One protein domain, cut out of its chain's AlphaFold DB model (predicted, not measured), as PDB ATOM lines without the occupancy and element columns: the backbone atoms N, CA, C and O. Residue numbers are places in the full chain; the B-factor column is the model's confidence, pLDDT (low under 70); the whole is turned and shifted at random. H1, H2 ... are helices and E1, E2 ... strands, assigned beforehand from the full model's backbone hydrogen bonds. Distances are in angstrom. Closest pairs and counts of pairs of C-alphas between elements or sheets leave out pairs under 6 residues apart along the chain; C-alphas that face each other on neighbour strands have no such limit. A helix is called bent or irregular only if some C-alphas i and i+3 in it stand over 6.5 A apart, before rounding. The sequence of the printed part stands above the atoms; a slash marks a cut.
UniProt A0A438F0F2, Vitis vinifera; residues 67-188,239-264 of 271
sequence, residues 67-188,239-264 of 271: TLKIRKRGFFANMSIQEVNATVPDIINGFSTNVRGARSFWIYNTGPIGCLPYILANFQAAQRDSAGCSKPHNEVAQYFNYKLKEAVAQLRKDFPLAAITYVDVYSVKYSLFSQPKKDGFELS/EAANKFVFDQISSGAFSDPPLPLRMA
ATOM      1  N   THR A  67     128.412  44.156  98.003       43.91
ATOM      2  CA  THR A  67     127.029  44.685  98.072       43.91
ATOM      3  C   THR A  67     126.891  45.985  98.871       43.91
ATOM      4  O   THR A  67     126.055  46.825  98.538       43.91
ATOM      5  N   LEU A  68     127.764  46.234  99.857       42.03
ATOM      6  CA  LEU A  68     127.843  47.540 100.536       42.03
ATOM      7  C   LEU A  68     128.283  48.672  99.591       42.03
ATOM      8  O   LEU A  68     127.946  49.830  99.836       42.03
ATOM      9  N   LYS A  69     128.983  48.339  98.497       49.31
ATOM     10  CA  LYS A  69     129.285  49.277  97.408       49.31
ATOM     11  C   LYS A  69     128.057  49.549  96.535       49.31
ATOM     12  O   LYS A  69     127.843  50.694  96.175       49.31
ATOM     13  N   ILE A  70     127.234  48.541  96.234       44.84
ATOM     14  CA  ILE A  70     126.089  48.665  95.310       44.84
ATOM     15  C   ILE A  70     124.888  49.386  95.946       44.84
ATOM     16  O   ILE A  70     124.294  50.231  95.295       44.84
ATOM     17  N   ARG A  71     124.554  49.150  97.228       44.09
ATOM     18  CA  ARG A  71     123.422  49.846  97.898       44.09
ATOM     19  C   ARG A  71     123.663  51.347  98.113       44.09
ATOM     20  O   ARG A  71     122.720  52.104  98.301       44.09
ATOM     21  N   LYS A  72     124.928  51.767  98.127       52.47
ATOM     22  CA  LYS A  72     125.336  53.177  98.175       52.47
ATOM     23  C   LYS A  72     125.560  53.758  96.773       52.47
ATOM     24  O   LYS A  72     126.176  54.812  96.665       52.47
ATOM     25  N   ARG A  73     125.142  53.049  95.716       59.66
ATOM     26  CA  ARG A  73     125.338  53.450  94.323       59.66
ATOM     27  C   ARG A  73     124.033  53.412  93.520       59.66
ATOM     28  O   ARG A  73     123.127  52.648  93.838       59.66
ATOM     29  N   GLY A  74     123.945  54.214  92.462       74.00
ATOM     30  CA  GLY A  74     122.758  54.322  91.611       74.00
ATOM     31  C   GLY A  74     121.767  55.398  92.064       74.00
ATOM     32  O   GLY A  74     121.975  56.091  93.058       74.00
ATOM     33  N   PHE A  75     120.655  55.517  91.337       80.88
ATOM     34  CA  PHE A  75     119.660  56.572  91.562       80.88
ATOM     35  C   PHE A  75     118.952  56.485  92.923       80.88
ATOM     36  O   PHE A  75     118.628  57.519  93.492       80.88
ATOM     37  N   PHE A  76     118.825  55.286  93.510       74.50
ATOM     38  CA  PHE A  76     118.318  55.106  94.882       74.50
ATOM     39  C   PHE A  76     119.182  55.770  95.961       74.50
ATOM     40  O   PHE A  76     118.689  56.062  97.047       74.50
ATOM     41  N   ALA A  77     120.461  56.014  95.670       77.44
ATOM     42  CA  ALA A  77     121.378  56.748  96.538       77.44
ATOM     43  C   ALA A  77     121.491  58.236  96.150       77.44
ATOM     44  O   ALA A  77     122.401  58.912  96.618       77.44
ATOM     45  N   ASN A  78     120.591  58.731  95.290       80.81
ATOM     46  CA  ASN A  78     120.573  60.096  94.765       80.81
ATOM     47  C   ASN A  78     121.875  60.513  94.046       80.81
ATOM     48  O   ASN A  78     122.260  61.680  94.071       80.81
ATOM     49  N   MET A  79     122.567  59.554  93.420       84.88
ATOM     50  CA  MET A  79     123.728  59.846  92.574       84.88
ATOM     51  C   MET A  79     123.315  60.558  91.287       84.88
ATOM     52  O   MET A  79     122.269  60.268  90.702       84.88
ATOM     53  N   SER A  80     124.194  61.430  90.805       90.12
ATOM     54  CA  SER A  80     124.081  62.058  89.493       90.12
ATOM     55  C   SER A  80     124.229  61.044  88.354       90.12
ATOM     56  O   SER A  80     124.824  59.972  88.498       90.12
ATOM     57  N   ILE A  81     123.731  61.413  87.174       90.00
ATOM     58  CA  ILE A  81     123.855  60.626  85.937       90.00
ATOM     59  C   ILE A  81     125.319  60.266  85.647       90.00
ATOM     60  O   ILE A  81     125.621  59.124  85.298       90.00
ATOM     61  N   GLN A  82     126.233  61.225  85.819       90.44
ATOM     62  CA  GLN A  82     127.664  61.049  85.581       90.44
ATOM     63  C   GLN A  82     128.254  60.002  86.523       90.44
ATOM     64  O   GLN A  82     128.970  59.103  86.080       90.44
ATOM     65  N   GLU A  83     127.922  60.081  87.812       87.44
ATOM     66  CA  GLU A  83     128.420  59.127  88.796       87.44
ATOM     67  C   GLU A  83     127.860  57.720  88.550       87.44
ATOM     68  O   GLU A  83     128.599  56.745  88.672       87.44
ATOM     69  N   VAL A  84     126.585  57.581  88.160       86.12
ATOM     70  CA  VAL A  84     126.016  56.267  87.811       86.12
ATOM     71  C   VAL A  84     126.695  55.692  86.567       86.12
ATOM     72  O   VAL A  84     127.128  54.537  86.596       86.12
ATOM     73  N   ASN A  85     126.878  56.489  85.512       86.00
ATOM     74  CA  ASN A  85     127.586  56.062  84.299       86.00
ATOM     75  C   ASN A  85     129.019  55.598  84.584       86.00
ATOM     76  O   ASN A  85     129.457  54.592  84.023       86.00
ATOM     77  N   ALA A  86     129.729  56.267  85.498       88.00
ATOM     78  CA  ALA A  86     131.078  55.876  85.901       88.00
ATOM     79  C   ALA A  86     131.132  54.485  86.566       88.00
ATOM     80  O   ALA A  86     132.169  53.830  86.530       88.00
ATOM     81  N   THR A  87     130.020  53.997  87.132       84.94
ATOM     82  CA  THR A  87     129.954  52.654  87.741       84.94
ATOM     83  C   THR A  87     129.637  51.534  86.751       84.94
ATOM     84  O   THR A  87     129.842  50.366  87.081       84.94
ATOM     85  N   VAL A  88     129.153  51.849  85.545       85.38
ATOM     86  CA  VAL A  88     128.722  50.841  84.561       85.38
ATOM     87  C   VAL A  88     129.843  49.853  84.204       85.38
ATOM     88  O   VAL A  88     129.578  48.650  84.273       85.38
ATOM     89  N   PRO A  89     131.088  50.277  83.895       86.19
ATOM     90  CA  PRO A  89     132.169  49.334  83.591       86.19
ATOM     91  C   PRO A  89     132.434  48.328  84.720       86.19
ATOM     92  O   PRO A  89     132.562  47.133  84.456       86.19
ATOM     93  N   ASP A  90     132.434  48.784  85.978       78.56
ATOM     94  CA  ASP A  90     132.625  47.922  87.153       78.56
ATOM     95  C   ASP A  90     131.508  46.879  87.283       78.56
ATOM     96  O   ASP A  90     131.772  45.711  87.585       78.56
ATOM     97  N   ILE A  91     130.254  47.286  87.051       76.19
ATOM     98  CA  ILE A  91     129.091  46.390  87.118       76.19
ATOM     99  C   ILE A  91     129.200  45.312  86.037       76.19
ATOM    100  O   ILE A  91     129.005  44.131  86.328       76.19
ATOM    101  N   ILE A  92     129.554  45.699  84.810       81.62
ATOM    102  CA  ILE A  92     129.716  44.774  83.687       81.62
ATOM    103  C   ILE A  92     130.880  43.806  83.922       81.62
ATOM    104  O   ILE A  92     130.732  42.605  83.703       81.62
ATOM    105  N   ASN A  93     132.008  44.281  84.449       76.88
ATOM    106  CA  ASN A  93     133.130  43.408  84.791       76.88
ATOM    107  C   ASN A  93     132.770  42.412  85.911       76.88
ATOM    108  O   ASN A  93     133.101  41.222  85.847       76.88
ATOM    109  N   GLY A  94     132.036  42.879  86.926       74.06
ATOM    110  CA  GLY A  94     131.496  42.029  87.985       74.06
ATOM    111  C   GLY A  94     130.547  40.962  87.441       74.06
ATOM    112  O   GLY A  94     130.661  39.794  87.814       74.06
ATOM    113  N   PHE A  95     129.657  41.340  86.521       79.50
ATOM    114  CA  PHE A  95     128.777  40.418  85.807       79.50
ATOM    115  C   PHE A  95     129.575  39.338  85.063       79.50
ATOM    116  O   PHE A  95     129.400  38.155  85.352       79.50
ATOM    117  N   SER A  96     130.513  39.722  84.194       79.25
ATOM    118  CA  SER A  96     131.322  38.782  83.404       79.25
ATOM    119  C   SER A  96     132.136  37.812  84.264       79.25
ATOM    120  O   SER A  96     132.344  36.659  83.889       79.25
ATOM    121  N   THR A  97     132.574  38.248  85.447       74.50
ATOM    122  CA  THR A  97     133.277  37.382  86.402       74.50
ATOM    123  C   THR A  97     132.361  36.296  86.974       74.50
ATOM    124  O   THR A  97     132.794  35.156  87.137       74.50
ATOM    125  N   ASN A  98     131.098  36.624  87.258       71.00
ATOM    126  CA  ASN A  98     130.143  35.715  87.902       71.00
ATOM    127  C   ASN A  98     129.438  34.759  86.922       71.00
ATOM    128  O   ASN A  98     128.867  33.766  87.353       71.00
ATOM    129  N   VAL A  99     129.491  35.023  85.614       70.06
ATOM    130  CA  VAL A  99     128.885  34.184  84.553       70.06
ATOM    131  C   VAL A  99     129.735  32.935  84.236       70.06
ATOM    132  O   VAL A  99     129.493  32.200  83.286       70.06
ATOM    133  N   ARG A 100     130.738  32.627  85.058       73.19
ATOM    134  CA  ARG A 100     131.625  31.471  84.869       73.19
ATOM    135  C   ARG A 100     131.032  30.214  85.510       73.19
ATOM    136  O   ARG A 100     130.440  30.274  86.580       73.19
ATOM    137  N   GLY A 101     131.221  29.058  84.873       70.81
ATOM    138  CA  GLY A 101     130.867  27.744  85.434       70.81
ATOM    139  C   GLY A 101     129.450  27.238  85.130       70.81
ATOM    140  O   GLY A 101     129.218  26.035  85.227       70.81
ATOM    141  N   ALA A 102     128.528  28.098  84.688       78.00
ATOM    142  CA  ALA A 102     127.253  27.657  84.114       78.00
ATOM    143  C   ALA A 102     127.367  27.445  82.593       78.00
ATOM    144  O   ALA A 102     128.275  27.956  81.939       78.00
ATOM    145  N   ARG A 103     126.460  26.633  82.034       85.06
ATOM    146  CA  ARG A 103     126.503  26.215  80.619       85.06
ATOM    147  C   ARG A 103     125.472  26.900  79.731       85.06
ATOM    148  O   ARG A 103     125.681  26.932  78.524       85.06
ATOM    149  N   SER A 104     124.403  27.434  80.312       89.38
ATOM    150  CA  SER A 104     123.300  28.046  79.573       89.38
ATOM    151  C   SER A 104     122.855  29.316  80.282       89.38
ATOM    152  O   SER A 104     122.567  29.289  81.478       89.38
ATOM    153  N   PHE A 105     122.806  30.423  79.548       89.31
ATOM    154  CA  PHE A 105     122.471  31.742  80.063       89.31
ATOM    155  C   PHE A 105     121.431  32.420  79.178       89.31
ATOM    156  O   PHE A 105     121.601  32.521  77.962       89.31
ATOM    157  N   TRP A 106     120.386  32.942  79.817       90.94
ATOM    158  CA  TRP A 106     119.385  33.808  79.203       90.94
ATOM    159  C   TRP A 106     119.463  35.176  79.885       90.94
ATOM    160  O   TRP A 106     118.929  35.387  80.971       90.94
ATOM    161  N   ILE A 107     120.267  36.063  79.304       91.94
ATOM    162  CA  ILE A 107     120.737  37.305  79.922       91.94
ATOM    163  C   ILE A 107     119.855  38.447  79.452       91.94
ATOM    164  O   ILE A 107     119.894  38.831  78.287       91.94
ATOM    165  N   TYR A 108     119.095  39.020  80.375       92.88
ATOM    166  CA  TYR A 108     118.299  40.204  80.094       92.88
ATOM    167  C   TYR A 108     119.152  41.457  80.206       92.88
ATOM    168  O   TYR A 108     119.945  41.604  81.140       92.88
ATOM    169  N   ASN A 109     118.927  42.393  79.296       95.69
ATOM    170  CA  ASN A 109     119.344  43.767  79.509       95.69
ATOM    171  C   ASN A 109     118.442  44.461  80.557       95.69
ATOM    172  O   ASN A 109     117.503  43.868  81.094       95.69
ATOM    173  N   THR A 110     118.758  45.696  80.942       92.56
ATOM    174  CA  THR A 110     117.926  46.457  81.882       92.56
ATOM    175  C   THR A 110     116.779  47.164  81.164       92.56
ATOM    176  O   THR A 110     116.911  47.552  80.006       92.56
ATOM    177  N   GLY A 111     115.650  47.347  81.853       95.56
ATOM    178  CA  GLY A 111     114.482  48.056  81.317       95.56
ATOM    179  C   GLY A 111     114.644  49.586  81.293       95.56
ATOM    180  O   GLY A 111     115.643  50.109  81.790       95.56
ATOM    181  N   PRO A 112     113.653  50.326  80.765       97.69
ATOM    182  CA  PRO A 112     113.670  51.786  80.717       97.69
ATOM    183  C   PRO A 112     113.409  52.381  82.107       97.69
ATOM    184  O   PRO A 112     112.282  52.711  82.478       97.69
ATOM    185  N   ILE A 113     114.467  52.488  82.914       95.88
ATOM    186  CA  ILE A 113     114.387  52.964  84.304       95.88
ATOM    187  C   ILE A 113     113.829  54.388  84.414       95.88
ATOM    188  O   ILE A 113     113.205  54.718  85.416       95.88
ATOM    189  N   GLY A 114     113.998  55.217  83.382       97.88
ATOM    190  CA  GLY A 114     113.463  56.573  83.333       97.88
ATOM    191  C   GLY A 114     111.936  56.637  83.306       97.88
ATOM    192  O   GLY A 114     111.381  57.693  83.582       97.88
ATOM    193  N   CYS A 115     111.259  55.529  83.000       98.19
ATOM    194  CA  CYS A 115     109.799  55.439  82.992       98.19
ATOM    195  C   CYS A 115     109.200  55.049  84.355       98.19
ATOM    196  O   CYS A 115     107.982  54.960  84.490       98.19
ATOM    197  N   LEU A 116     110.029  54.759  85.365       97.75
ATOM    198  CA  LEU A 116     109.542  54.349  86.681       97.75
ATOM    199  C   LEU A 116     108.957  55.551  87.442       97.75
ATOM    200  O   LEU A 116     109.645  56.572  87.532       97.75
ATOM    201  N   PRO A 117     107.771  55.428  88.076       97.25
ATOM    202  CA  PRO A 117     107.202  56.482  88.922       97.25
ATOM    203  C   PRO A 117     108.184  57.005  89.976       97.25
ATOM    204  O   PRO A 117     108.250  58.209  90.197       97.25
ATOM    205  N   TYR A 118     109.016  56.128  90.554       94.69
ATOM    206  CA  TYR A 118     110.098  56.519  91.462       94.69
ATOM    207  C   TYR A 118     111.046  57.562  90.847       94.69
ATOM    208  O   TYR A 118     111.350  58.574  91.482       94.69
ATOM    209  N   ILE A 119     111.505  57.335  89.611       96.44
ATOM    210  CA  ILE A 119     112.402  58.267  88.918       96.44
ATOM    211  C   ILE A 119     111.649  59.543  88.550       96.44
ATOM    212  O   ILE A 119     112.163  60.643  88.734       96.44
ATOM    213  N   LEU A 120     110.422  59.420  88.056       97.31
ATOM    214  CA  LEU A 120     109.649  60.573  87.611       97.31
ATOM    215  C   LEU A 120     109.300  61.517  88.769       97.31
ATOM    216  O   LEU A 120     109.439  62.731  88.609       97.31
ATOM    217  N   ALA A 121     108.931  60.963  89.927       95.38
ATOM    218  CA  ALA A 121     108.580  61.709  91.130       95.38
ATOM    219  C   ALA A 121     109.788  62.399  91.783       95.38
ATOM    220  O   ALA A 121     109.652  63.530  92.250       95.38
ATOM    221  N   ASN A 122     110.961  61.752  91.798       93.25
ATOM    222  CA  ASN A 122     112.165  62.283  92.451       93.25
ATOM    223  C   ASN A 122     113.046  63.146  91.526       93.25
ATOM    224  O   ASN A 122     113.783  64.000  92.008       93.25
ATOM    225  N   PHE A 123     112.952  62.979  90.201       94.00
ATOM    226  CA  PHE A 123     113.750  63.711  89.208       94.00
ATOM    227  C   PHE A 123     112.846  64.473  88.225       94.00
ATOM    228  O   PHE A 123     112.856  64.247  87.010       94.00
ATOM    229  N   GLN A 124     112.037  65.388  88.763       92.12
ATOM    230  CA  GLN A 124     111.031  66.152  88.007       92.12
ATOM    231  C   GLN A 124     111.650  67.112  86.980       92.12
ATOM    232  O   GLN A 124     111.100  67.291  85.901       92.12
ATOM    233  N   ALA A 125     112.832  67.663  87.275       94.62
ATOM    234  CA  ALA A 125     113.549  68.571  86.375       94.62
ATOM    235  C   ALA A 125     114.194  67.869  85.161       94.62
ATOM    236  O   ALA A 125     114.699  68.533  84.257       94.62
ATOM    237  N   ALA A 126     114.223  66.532  85.132       95.31
ATOM    238  CA  ALA A 126     114.839  65.796  84.036       95.31
ATOM    239  C   ALA A 126     113.976  65.851  82.767       95.31
ATOM    240  O   ALA A 126     112.780  65.550  82.817       95.31
ATOM    241  N   GLN A 127     114.610  66.148  81.625       97.50
ATOM    242  CA  GLN A 127     113.959  66.182  80.313       97.50
ATOM    243  C   GLN A 127     113.152  64.902  80.059       97.50
ATOM    244  O   GLN A 127     113.652  63.790  80.262       97.50
ATOM    245  N   ARG A 128     111.912  65.066  79.587       98.00
ATOM    246  CA  ARG A 128     111.047  63.952  79.197       98.00
ATOM    247  C   ARG A 128     111.208  63.615  77.715       98.00
ATOM    248  O   ARG A 128     111.425  64.505  76.894       98.00
ATOM    249  N   ASP A 129     111.136  62.331  77.388       97.94
ATOM    250  CA  ASP A 129     110.977  61.866  76.010       97.94
ATOM    251  C   ASP A 129     109.499  61.918  75.571       97.94
ATOM    252  O   ASP A 129     108.625  62.354  76.324       97.94
ATOM    253  N   SER A 130     109.202  61.487  74.343       97.12
ATOM    254  CA  SER A 130     107.835  61.486  73.803       97.12
ATOM    255  C   SER A 130     106.881  60.522  74.516       97.12
ATOM    256  O   SER A 130     105.669  60.684  74.398       97.12
ATOM    257  N   ALA A 131     107.404  59.543  75.260       96.75
ATOM    258  CA  ALA A 131     106.624  58.634  76.093       96.75
ATOM    259  C   ALA A 131     106.414  59.182  77.518       96.75
ATOM    260  O   ALA A 131     105.788  58.515  78.338       96.75
ATOM    261  N   GLY A 132     106.934  60.378  77.829       97.62
ATOM    262  CA  GLY A 132     106.873  60.995  79.154       97.62
ATOM    263  C   GLY A 132     107.906  60.446  80.145       97.62
ATOM    264  O   GLY A 132     107.893  60.822  81.317       97.62
ATOM    265  N   CYS A 133     108.824  59.585  79.703       98.38
ATOM    266  CA  CYS A 133     109.865  59.020  80.550       98.38
ATOM    267  C   CYS A 133     111.035  59.992  80.720       98.38
ATOM    268  O   CYS A 133     111.333  60.796  79.839       98.38
ATOM    269  N   SER A 134     111.763  59.892  81.831       98.38
ATOM    270  CA  SER A 134     112.998  60.646  82.049       98.38
ATOM    271  C   SER A 134     114.093  60.202  81.071       98.38
ATOM    272  O   SER A 134     114.730  59.158  81.253       98.38
ATOM    273  N   LYS A 135     114.328  61.015  80.035       98.25
ATOM    274  CA  LYS A 135     115.291  60.758  78.959       98.25
ATOM    275  C   LYS A 135     116.706  60.469  79.476       98.25
ATOM    276  O   LYS A 135     117.215  59.397  79.158       98.25
ATOM    277  N   PRO A 136     117.332  61.315  80.319       97.88
ATOM    278  CA  PRO A 136     118.711  61.064  80.737       97.88
ATOM    279  C   PRO A 136     118.875  59.786  81.579       97.88
ATOM    280  O   PRO A 136     119.928  59.158  81.564       97.88
ATOM    281  N   HIS A 137     117.831  59.352  82.292       97.88
ATOM    282  CA  HIS A 137     117.870  58.090  83.037       97.88
ATOM    283  C   HIS A 137     117.714  56.884  82.100       97.88
ATOM    284  O   HIS A 137     118.362  55.853  82.292       97.88
ATOM    285  N   ASN A 138     116.898  57.012  81.051       98.31
ATOM    286  CA  ASN A 138     116.810  56.012  79.990       98.31
ATOM    287  C   ASN A 138     118.119  55.896  79.192       98.31
ATOM    288  O   ASN A 138     118.504  54.778  78.860       98.31
ATOM    289  N   GLU A 139     118.840  56.994  78.957       98.25
ATOM    290  CA  GLU A 139     120.164  56.978  78.313       98.25
ATOM    291  C   GLU A 139     121.198  56.198  79.140       98.25
ATOM    292  O   GLU A 139     121.989  55.435  78.589       98.25
ATOM    293  N   VAL A 140     121.149  56.295  80.473       96.12
ATOM    294  CA  VAL A 140     122.001  55.494  81.375       96.12
ATOM    295  C   VAL A 140     121.675  54.002  81.265       96.12
ATOM    296  O   VAL A 140     122.583  53.172  81.169       96.12
ATOM    297  N   ALA A 141     120.388  53.640  81.227       95.88
ATOM    298  CA  ALA A 141     119.967  52.257  80.989       95.88
ATOM    299  C   ALA A 141     120.440  51.738  79.621       95.88
ATOM    300  O   ALA A 141     120.946  50.620  79.524       95.88
ATOM    301  N   GLN A 142     120.337  52.556  78.575       98.06
ATOM    302  CA  GLN A 142     120.815  52.216  77.234       98.06
ATOM    303  C   GLN A 142     122.338  52.055  77.190       98.06
ATOM    304  O   GLN A 142     122.828  51.098  76.592       98.06
ATOM    305  N   TYR A 143     123.091  52.923  77.871       97.06
ATOM    306  CA  TYR A 143     124.544  52.806  77.980       97.06
ATOM    307  C   TYR A 143     124.963  51.515  78.698       97.06
ATOM    308  O   TYR A 143     125.829  50.784  78.210       97.06
ATOM    309  N   PHE A 144     124.300  51.178  79.809       94.94
ATOM    310  CA  PHE A 144     124.490  49.890  80.478       94.94
ATOM    311  C   PHE A 144     124.210  48.714  79.531       94.94
ATOM    312  O   PHE A 144     125.023  47.796  79.434       94.94
ATOM    313  N   ASN A 145     123.099  48.757  78.791       97.44
ATOM    314  CA  ASN A 145     122.708  47.704  77.852       97.44
ATOM    315  C   ASN A 145     123.711  47.537  76.706       97.44
ATOM    316  O   ASN A 145     124.032  46.409  76.334       97.44
ATOM    317  N   TYR A 146     124.249  48.644  76.188       97.81
ATOM    318  CA  TYR A 146     125.317  48.632  75.194       97.81
ATOM    319  C   TYR A 146     126.557  47.899  75.726       97.81
ATOM    320  O   TYR A 146     127.037  46.955  75.096       97.81
ATOM    321  N   LYS A 147     127.024  48.251  76.933       95.62
ATOM    322  CA  LYS A 147     128.183  47.597  77.565       95.62
ATOM    323  C   LYS A 147     127.934  46.133  77.918       95.62
ATOM    324  O   LYS A 147     128.832  45.306  77.760       95.62
ATOM    325  N   LEU A 148     126.719  45.785  78.335       95.12
ATOM    326  CA  LEU A 148     126.329  44.394  78.558       95.12
ATOM    327  C   LEU A 148     126.385  43.580  77.264       95.12
ATOM    328  O   LEU A 148     126.874  42.453  77.279       95.12
ATOM    329  N   LYS A 149     125.933  44.145  76.141       96.88
ATOM    330  CA  LYS A 149     125.986  43.474  74.838       96.88
ATOM    331  C   LYS A 149     127.429  43.230  74.382       96.88
ATOM    332  O   LYS A 149     127.732  42.122  73.943       96.88
ATOM    333  N   GLU A 150     128.325  44.209  74.551       97.25
ATOM    334  CA  GLU A 150     129.770  44.029  74.307       97.25
ATOM    335  C   GLU A 150     130.345  42.889  75.168       97.25
ATOM    336  O   GLU A 150     131.037  42.005  74.661       97.25
ATOM    337  N   ALA A 151     130.004  42.857  76.460       94.50
ATOM    338  CA  ALA A 151     130.458  41.811  77.372       94.50
ATOM    339  C   ALA A 151     129.918  40.423  77.004       94.50
ATOM    340  O   ALA A 151     130.673  39.455  77.027       94.50
ATOM    341  N   VAL A 152     128.646  40.306  76.612       95.31
ATOM    342  CA  VAL A 152     128.075  39.036  76.137       95.31
ATOM    343  C   VAL A 152     128.787  38.544  74.878       95.31
ATOM    344  O   VAL A 152     129.093  37.354  74.782       95.31
ATOM    345  N   ALA A 153     129.105  39.438  73.939       96.31
ATOM    346  CA  ALA A 153     129.875  39.076  72.753       96.31
ATOM    347  C   ALA A 153     131.266  38.532  73.116       96.31
ATOM    348  O   ALA A 153     131.718  37.564  72.508       96.31
ATOM    349  N   GLN A 154     131.925  39.102  74.130       95.62
ATOM    350  CA  GLN A 154     133.200  38.583  74.624       95.62
ATOM    351  C   GLN A 154     133.039  37.238  75.347       95.62
ATOM    352  O   GLN A 154     133.784  36.306  75.063       95.62
ATOM    353  N   LEU A 155     132.028  37.083  76.205       91.81
ATOM    354  CA  LEU A 155     131.762  35.830  76.920       91.81
ATOM    355  C   LEU A 155     131.496  34.659  75.965       91.81
ATOM    356  O   LEU A 155     131.914  33.541  76.246       91.81
ATOM    357  N   ARG A 156     130.853  34.904  74.817       93.75
ATOM    358  CA  ARG A 156     130.679  33.886  73.766       93.75
ATOM    359  C   ARG A 156     132.008  33.414  73.173       93.75
ATOM    360  O   ARG A 156     132.127  32.237  72.850       93.75
ATOM    361  N   LYS A 157     132.996  34.308  73.041       94.44
ATOM    362  CA  LYS A 157     134.351  33.964  72.572       94.44
ATOM    363  C   LYS A 157     135.135  33.208  73.640       94.44
ATOM    364  O   LYS A 157     135.790  32.222  73.326       94.44
ATOM    365  N   ASP A 158     135.041  33.657  74.890       93.12
ATOM    366  CA  ASP A 158     135.768  33.069  76.020       93.12
ATOM    367  C   ASP A 158     135.210  31.689  76.405       93.12
ATOM    368  O   ASP A 158     135.946  30.805  76.843       93.12
ATOM    369  N   PHE A 159     133.900  31.489  76.229       91.06
ATOM    370  CA  PHE A 159     133.184  30.263  76.564       91.06
ATOM    371  C   PHE A 159     132.421  29.724  75.347       91.06
ATOM    372  O   PHE A 159     131.191  29.658  75.377       91.06
ATOM    373  N   PRO A 160     133.123  29.248  74.298       90.19
ATOM    374  CA  PRO A 160     132.487  28.767  73.064       90.19
ATOM    375  C   PRO A 160     131.594  27.541  73.299       90.19
ATOM    376  O   PRO A 160     130.773  27.165  72.467       90.19
ATOM    377  N   LEU A 161     131.758  26.892  74.455       89.25
ATOM    378  CA  LEU A 161     130.971  25.745  74.868       89.25
ATOM    379  C   LEU A 161     129.677  26.110  75.618       89.25
ATOM    380  O   LEU A 161     128.846  25.215  75.804       89.25
ATOM    381  N   ALA A 162     129.497  27.360  76.044       89.75
ATOM    382  CA  ALA A 162     128.296  27.820  76.736       89.75
ATOM    383  C   ALA A 162     127.248  28.349  75.741       89.75
ATOM    384  O   ALA A 162     127.573  29.051  74.786       89.75
ATOM    385  N   ALA A 163     125.972  28.047  75.980       91.94
ATOM    386  CA  ALA A 163     124.857  28.679  75.287       91.94
ATOM    387  C   ALA A 163     124.556  30.023  75.965       91.94
ATOM    388  O   ALA A 163     124.108  30.060  77.107       91.94
ATOM    389  N   ILE A 164     124.832  31.138  75.288       92.75
ATOM    390  CA  ILE A 164     124.655  32.481  75.856       92.75
ATOM    391  C   ILE A 164     123.714  33.284  74.965       92.75
ATOM    392  O   ILE A 164     124.102  33.730  73.884       92.75
ATOM    393  N   THR A 165     122.494  33.507  75.443       94.88
ATOM    394  CA  THR A 165     121.453  34.279  74.755       94.88
ATOM    395  C   THR A 165     121.287  35.632  75.441       94.88
ATOM    396  O   THR A 165     121.016  35.685  76.638       94.88
ATOM    397  N   TYR A 166     121.462  36.721  74.696       96.69
ATOM    398  CA  TYR A 166     121.156  38.084  75.134       96.69
ATOM    399  C   TYR A 166     119.704  38.405  74.787       96.69
ATOM    400  O   TYR A 166     119.249  38.044  73.707       96.69
ATOM    401  N   VAL A 167     118.990  39.099  75.669       97.50
ATOM    402  CA  VAL A 167     117.567  39.417  75.503       97.50
ATOM    403  C   VAL A 167     117.341  40.903  75.690       97.50
ATOM    404  O   VAL A 167     117.626  41.467  76.752       97.50
ATOM    405  N   ASP A 168     116.777  41.530  74.665       98.00
ATOM    406  CA  ASP A 168     116.417  42.938  74.674       98.00
ATOM    407  C   ASP A 168     115.045  43.164  75.323       98.00
ATOM    408  O   ASP A 168     114.031  43.401  74.663       98.00
ATOM    409  N   VAL A 169     115.011  43.086  76.653       97.38
ATOM    410  CA  VAL A 169     113.805  43.403  77.429       97.38
ATOM    411  C   VAL A 169     113.543  44.911  77.503       97.38
ATOM    412  O   VAL A 169     112.415  45.302  77.802       97.38
ATOM    413  N   TYR A 170     114.545  45.762  77.244       98.25
ATOM    414  CA  TYR A 170     114.398  47.219  77.204       98.25
ATOM    415  C   TYR A 170     113.359  47.628  76.170       98.25
ATOM    416  O   TYR A 170     112.403  48.317  76.520       98.25
ATOM    417  N   SER A 171     113.520  47.175  74.925       98.06
ATOM    418  CA  SER A 171     112.645  47.571  73.818       98.06
ATOM    419  C   SER A 171     111.194  47.161  74.068       98.06
ATOM    420  O   SER A 171     110.282  47.969  73.903       98.06
ATOM    421  N   VAL A 172     110.984  45.940  74.571       97.25
ATOM    422  CA  VAL A 172     109.651  45.429  74.929       97.25
ATOM    423  C   VAL A 172     109.041  46.206  76.093       97.25
ATOM    424  O   VAL A 172     107.871  46.569  76.069       97.25
ATOM    425  N   LYS A 173     109.821  46.506  77.133       97.88
ATOM    426  CA  LYS A 173     109.318  47.302  78.256       97.88
ATOM    427  C   LYS A 173     109.046  48.746  77.854       97.88
ATOM    428  O   LYS A 173     108.113  49.336  78.376       97.88
ATOM    429  N   TYR A 174     109.819  49.320  76.937       98.38
ATOM    430  CA  TYR A 174     109.598  50.681  76.453       98.38
ATOM    431  C   TYR A 174     108.327  50.798  75.596       98.38
ATOM    432  O   TYR A 174     107.666  51.841  75.624       98.38
ATOM    433  N   SER A 175     107.918  49.734  74.891       97.38
ATOM    434  CA  SER A 175     106.648  49.731  74.146       97.38
ATOM    435  C   SER A 175     105.435  49.914  75.064       97.38
ATOM    436  O   SER A 175     104.506  50.627  74.696       97.38
ATOM    437  N   LEU A 176     105.496  49.396  76.296       97.56
ATOM    438  CA  LEU A 176     104.457  49.588  77.315       97.56
ATOM    439  C   LEU A 176     104.245  51.059  77.709       97.56
ATOM    440  O   LEU A 176     103.188  51.400  78.230       97.56
ATOM    441  N   PHE A 177     105.227  51.938  77.479       97.75
ATOM    442  CA  PHE A 177     105.121  53.371  77.785       97.75
ATOM    443  C   PHE A 177     104.876  54.223  76.542       97.75
ATOM    444  O   PHE A 177     104.102  55.172  76.600       97.75
ATOM    445  N   SER A 178     105.493  53.865  75.417       97.12
ATOM    446  CA  SER A 178     105.343  54.593  74.151       97.12
ATOM    447  C   SER A 178     104.049  54.263  73.401       97.12
ATOM    448  O   SER A 178     103.548  55.105  72.659       97.12
ATOM    449  N   GLN A 179     103.485  53.063  73.581       94.88
ATOM    450  CA  GLN A 179     102.258  52.601  72.913       94.88
ATOM    451  C   GLN A 179     101.287  51.863  73.867       94.88
ATOM    452  O   GLN A 179     100.713  50.848  73.475       94.88
ATOM    453  N   PRO A 180     101.013  52.361  75.091       93.50
ATOM    454  CA  PRO A 180     100.288  51.610  76.125       93.50
ATOM    455  C   PRO A 180      98.908  51.121  75.671       93.50
ATOM    456  O   PRO A 180      98.547  49.968  75.899       93.50
ATOM    457  N   LYS A 181      98.160  51.967  74.950       92.44
ATOM    458  CA  LYS A 181      96.802  51.647  74.486       92.44
ATOM    459  C   LYS A 181      96.756  50.496  73.481       92.44
ATOM    460  O   LYS A 181      95.748  49.801  73.421       92.44
ATOM    461  N   LYS A 182      97.822  50.299  72.696       92.19
ATOM    462  CA  LYS A 182      97.905  49.208  71.712       92.19
ATOM    463  C   LYS A 182      97.861  47.842  72.397       92.19
ATOM    464  O   LYS A 182      97.271  46.913  71.860       92.19
ATOM    465  N   ASP A 183      98.429  47.772  73.596       86.06
ATOM    466  CA  ASP A 183      98.588  46.546  74.372       86.06
ATOM    467  C   ASP A 183      97.587  46.464  75.545       86.06
ATOM    468  O   ASP A 183      97.721  45.618  76.427       86.06
ATOM    469  N   GLY A 184      96.569  47.337  75.561       93.50
ATOM    470  CA  GLY A 184      95.514  47.352  76.579       93.50
ATOM    471  C   GLY A 184      95.918  47.965  77.923       93.50
ATOM    472  O   GLY A 184      95.198  47.790  78.902       93.50
ATOM    473  N   PHE A 185      97.041  48.685  77.989       96.94
ATOM    474  CA  PHE A 185      97.473  49.398  79.188       96.94
ATOM    475  C   PHE A 185      97.007  50.858  79.188       96.94
ATOM    476  O   PHE A 185      96.909  51.529  78.159       96.94
ATOM    477  N   GLU A 186      96.776  51.376  80.387       95.38
ATOM    478  CA  GLU A 186      96.370  52.745  80.670       95.38
ATOM    479  C   GLU A 186      97.272  53.333  81.758       95.38
ATOM    480  O   GLU A 186      97.785  52.612  82.616       95.38
ATOM    481  N   LEU A 187      97.449  54.660  81.736       95.38
ATOM    482  CA  LEU A 187      98.192  55.397  82.766       95.38
ATOM    483  C   LEU A 187      99.560  54.748  83.069       95.38
ATOM    484  O   LEU A 187      99.894  54.473  84.221       95.38
ATOM    485  N   SER A 188     100.335  54.464  82.015       95.69
ATOM    486  CA  SER A 188     101.554  53.641  82.061       95.69
ATOM    487  C   SER A 188     102.630  54.163  83.016       95.69
ATOM    488  O   SER A 188     103.375  53.366  83.579       95.69
ATOM    489  N   GLU A 239     101.653  42.135  87.257       86.88
ATOM    490  CA  GLU A 239     101.599  40.796  86.665       86.88
ATOM    491  C   GLU A 239     101.262  40.851  85.168       86.88
ATOM    492  O   GLU A 239     101.952  40.215  84.373       86.88
ATOM    493  N   ALA A 240     100.273  41.660  84.776       87.25
ATOM    494  CA  ALA A 240      99.869  41.819  83.380       87.25
ATOM    495  C   ALA A 240     101.018  42.338  82.504       87.25
ATOM    496  O   ALA A 240     101.304  41.766  81.452       87.25
ATOM    497  N   ALA A 241     101.741  43.360  82.970       93.06
ATOM    498  CA  ALA A 241     102.893  43.896  82.256       93.06
ATOM    499  C   ALA A 241     104.046  42.884  82.169       93.06
ATOM    500  O   ALA A 241     104.653  42.722  81.111       93.06
ATOM    501  N   ASN A 242     104.334  42.147  83.247       92.19
ATOM    502  CA  ASN A 242     105.341  41.084  83.215       92.19
ATOM    503  C   ASN A 242     104.943  39.936  82.282       92.19
ATOM    504  O   ASN A 242     105.809  39.392  81.594       92.19
ATOM    505  N   LYS A 243     103.655  39.572  82.238       88.38
ATOM    506  CA  LYS A 243     103.144  38.558  81.316       88.38
ATOM    507  C   LYS A 243     103.320  39.010  79.871       88.38
ATOM    508  O   LYS A 243     103.895  38.261  79.091       88.38
ATOM    509  N   PHE A 244     102.911  40.237  79.546       93.31
ATOM    510  CA  PHE A 244     103.113  40.816  78.219       93.31
ATOM    511  C   PHE A 244     104.587  40.759  77.803       93.31
ATOM    512  O   PHE A 244     104.914  40.225  76.746       93.31
ATOM    513  N   VAL A 245     105.494  41.240  78.665       95.19
ATOM    514  CA  VAL A 245     106.936  41.226  78.380       95.19
ATOM    515  C   VAL A 245     107.426  39.802  78.136       95.19
ATOM    516  O   VAL A 245     108.162  39.566  77.179       95.19
ATOM    517  N   PHE A 246     107.014  38.849  78.975       93.38
ATOM    518  CA  PHE A 246     107.398  37.449  78.830       93.38
ATOM    519  C   PHE A 246     106.912  36.846  77.505       93.38
ATOM    520  O   PHE A 246     107.698  36.203  76.808       93.38
ATOM    521  N   ASP A 247     105.648  37.068  77.142       91.38
ATOM    522  CA  ASP A 247     105.062  36.541  75.909       91.38
ATOM    523  C   ASP A 247     105.869  37.013  74.684       91.38
ATOM    524  O   ASP A 247     106.206  36.204  73.820       91.38
ATOM    525  N   GLN A 248     106.292  38.283  74.661       94.25
ATOM    526  CA  GLN A 248     107.113  38.839  73.579       94.25
ATOM    527  C   GLN A 248     108.510  38.203  73.506       94.25
ATOM    528  O   GLN A 248     108.937  37.743  72.442       94.25
ATOM    529  N   ILE A 249     109.235  38.143  74.628       95.00
ATOM    530  CA  ILE A 249     110.640  37.697  74.626       95.00
ATOM    531  C   ILE A 249     110.794  36.176  74.523       95.00
ATOM    532  O   ILE A 249     111.811  35.700  74.021       95.00
ATOM    533  N   SER A 250     109.797  35.402  74.964       93.06
ATOM    534  CA  SER A 250     109.849  33.933  74.970       93.06
ATOM    535  C   SER A 250     109.913  33.321  73.565       93.06
ATOM    536  O   SER A 250     110.471  32.235  73.390       93.06
ATOM    537  N   SER A 251     109.407  34.042  72.561       92.44
ATOM    538  CA  SER A 251     109.455  33.660  71.146       92.44
ATOM    539  C   SER A 251     110.868  33.670  70.553       92.44
ATOM    540  O   SER A 251     111.103  33.024  69.536       92.44
ATOM    541  N   GLY A 252     111.807  34.390  71.175       93.19
ATOM    542  CA  GLY A 252     113.139  34.635  70.624       93.19
ATOM    543  C   GLY A 252     113.236  35.866  69.721       93.19
ATOM    544  O   GLY A 252     114.347  36.244  69.367       93.19
ATOM    545  N   ALA A 253     112.126  36.546  69.402       95.50
ATOM    546  CA  ALA A 253     112.122  37.731  68.532       95.50
ATOM    547  C   ALA A 253     112.992  38.890  69.057       95.50
ATOM    548  O   ALA A 253     113.531  39.670  68.281       95.50
ATOM    549  N   PHE A 254     113.152  38.972  70.380       96.88
ATOM    550  CA  PHE A 254     113.999  39.956  71.066       96.88
ATOM    551  C   PHE A 254     115.296  39.342  71.604       96.88
ATOM    552  O   PHE A 254     115.945  39.920  72.476       96.88
ATOM    553  N   SER A 255     115.654  38.145  71.139       96.75
ATOM    554  CA  SER A 255     116.871  37.454  71.548       96.75
ATOM    555  C   SER A 255     117.951  37.560  70.475       96.75
ATOM    556  O   SER A 255     117.680  37.582  69.278       96.75
ATOM    557  N   ASP A 256     119.197  37.603  70.922       95.38
ATOM    558  CA  ASP A 256     120.382  37.394  70.102       95.38
ATOM    559  C   ASP A 256     121.162  36.219  70.713       95.38
ATOM    560  O   ASP A 256     121.530  36.323  71.887       95.38
ATOM    561  N   PRO A 257     121.417  35.115  69.988       94.38
ATOM    562  CA  PRO A 257     120.799  34.790  68.698       94.38
ATOM    563  C   PRO A 257     119.263  34.679  68.824       94.38
ATOM    564  O   PRO A 257     118.770  34.480  69.941       94.38
ATOM    565  N   PRO A 258     118.497  34.793  67.719       94.25
ATOM    566  CA  PRO A 258     117.030  34.806  67.733       94.25
ATOM    567  C   PRO A 258     116.455  33.402  67.963       94.25
ATOM    568  O   PRO A 258     115.843  32.789  67.089       94.25
ATOM    569  N   LEU A 259     116.701  32.864  69.154       90.25
ATOM    570  CA  LEU A 259     116.269  31.547  69.588       90.25
ATOM    571  C   LEU A 259     115.103  31.681  70.571       90.25
ATOM    572  O   LEU A 259     115.200  32.450  71.533       90.25
ATOM    573  N   PRO A 260     114.020  30.909  70.385       91.75
ATOM    574  CA  PRO A 260     112.975  30.795  71.390       91.75
ATOM    575  C   PRO A 260     113.550  30.346  72.735       91.75
ATOM    576  O   PRO A 260     114.489  29.550  72.776       91.75
ATOM    577  N   LEU A 261     112.931  30.753  73.844       90.19
ATOM    578  CA  LEU A 261     113.379  30.385  75.193       90.19
ATOM    579  C   LEU A 261     113.510  28.866  75.375       90.19
ATOM    580  O   LEU A 261     114.458  28.387  75.991       90.19
ATOM    581  N   ARG A 262     112.601  28.088  74.775       88.25
ATOM    582  CA  ARG A 262     112.656  26.615  74.792       88.25
ATOM    583  C   ARG A 262     113.927  26.037  74.166       88.25
ATOM    584  O   ARG A 262     114.283  24.902  74.446       88.25
ATOM    585  N   MET A 263     114.607  26.819  73.332       88.00
ATOM    586  CA  MET A 263     115.867  26.471  72.687       88.00
ATOM    587  C   MET A 263     117.084  27.114  73.365       88.00
ATOM    588  O   MET A 263     118.204  26.811  72.973       88.00
ATOM    589  N   ALA A 264     116.910  27.944  74.402       86.00
ATOM    590  CA  ALA A 264     118.001  28.711  75.017       86.00
ATOM    591  C   ALA A 264     119.079  27.838  75.692       86.00
ATOM    592  O   ALA A 264     120.206  28.290  75.896       86.00
TER     593      ALA A 264
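What this domain is: This is residues 67 to 188 and 239 to 264 of the 271 residues of a protein of Vitis vinifera (UniProt A0A438F0F2). The long helix H4 has H2 side by side with it, running the same way, and a small ribbon of two parallel strands, E1 and E2, packs with E2 on H4 along residues 145 to 156 of that helix. E2 leads into H5, on which H7 packs. The 148 printed residues hold H1 H2 E1 H3 H4 E2 H5 H6 H7, mostly helix; the whole is compact, with a radius of gyration of the C-alphas of 16.4 A and spans of 47 by 38 by 22 A.

Where its parts are: E1 is residues 104 to 108, 13.2 A, and E2 163 to 167, 13.0 A. H4, residues 135 to 158, spans 34.6 A from C-alpha 135 at (115.291, 60.758, 78.959). H2, 81 to 98, spans 25.8 A and is irregular: C-alphas 86 and 89 are 7.0 A apart. H5 is 169 to 178, H7 239 to 250, H3 117 to 122, H6 180 to 183 and H1 67 to 70, beginning at (127.029, 44.685, 98.072).

How they stand to each other: E1 and E2 are parallel at 12 degrees, with N 105 and O 163 2.8 A apart, within hydrogen-bond range. With H3 and H4 they form a strand-helix-strand unit, two parallel strands joined through helices by a right-handed crossover. The closest C-alphas of H4 and E2, Arg 156 and Ile 164, are 6.5 A apart. H4 touches H2 at Phe 144 and Val 88, C-alphas 6.0 A apart, a shallow tilt of 24 degrees, the same way. H5 touches H7 at Val 172 and Val 245, C-alphas 6.1 A apart, a steep tilt of 50 degrees, opposite ways. H6 is close to H5 but not clearly touching, with C-alphas 183 and 176 7.2 A apart. H1 and H3 touch no helix. Every O i to N i+4 pair is within hydrogen-bond range in H3 and H7, against 11 of 14 in H2, 19 of 20 in H4 and 4 of 6 in H5; H1 and H6 are too short for such a pair.

The domain as a whole: The C-alphas farthest apart, Ala 125 and Leu 161, are 47.6 A apart. Residues 189 to 238 are not printed, a gap of 13.6 A between C-alphas 188 and 239. The link H3 to H4 is long. Residues 67 to 73 have pLDDT under 70.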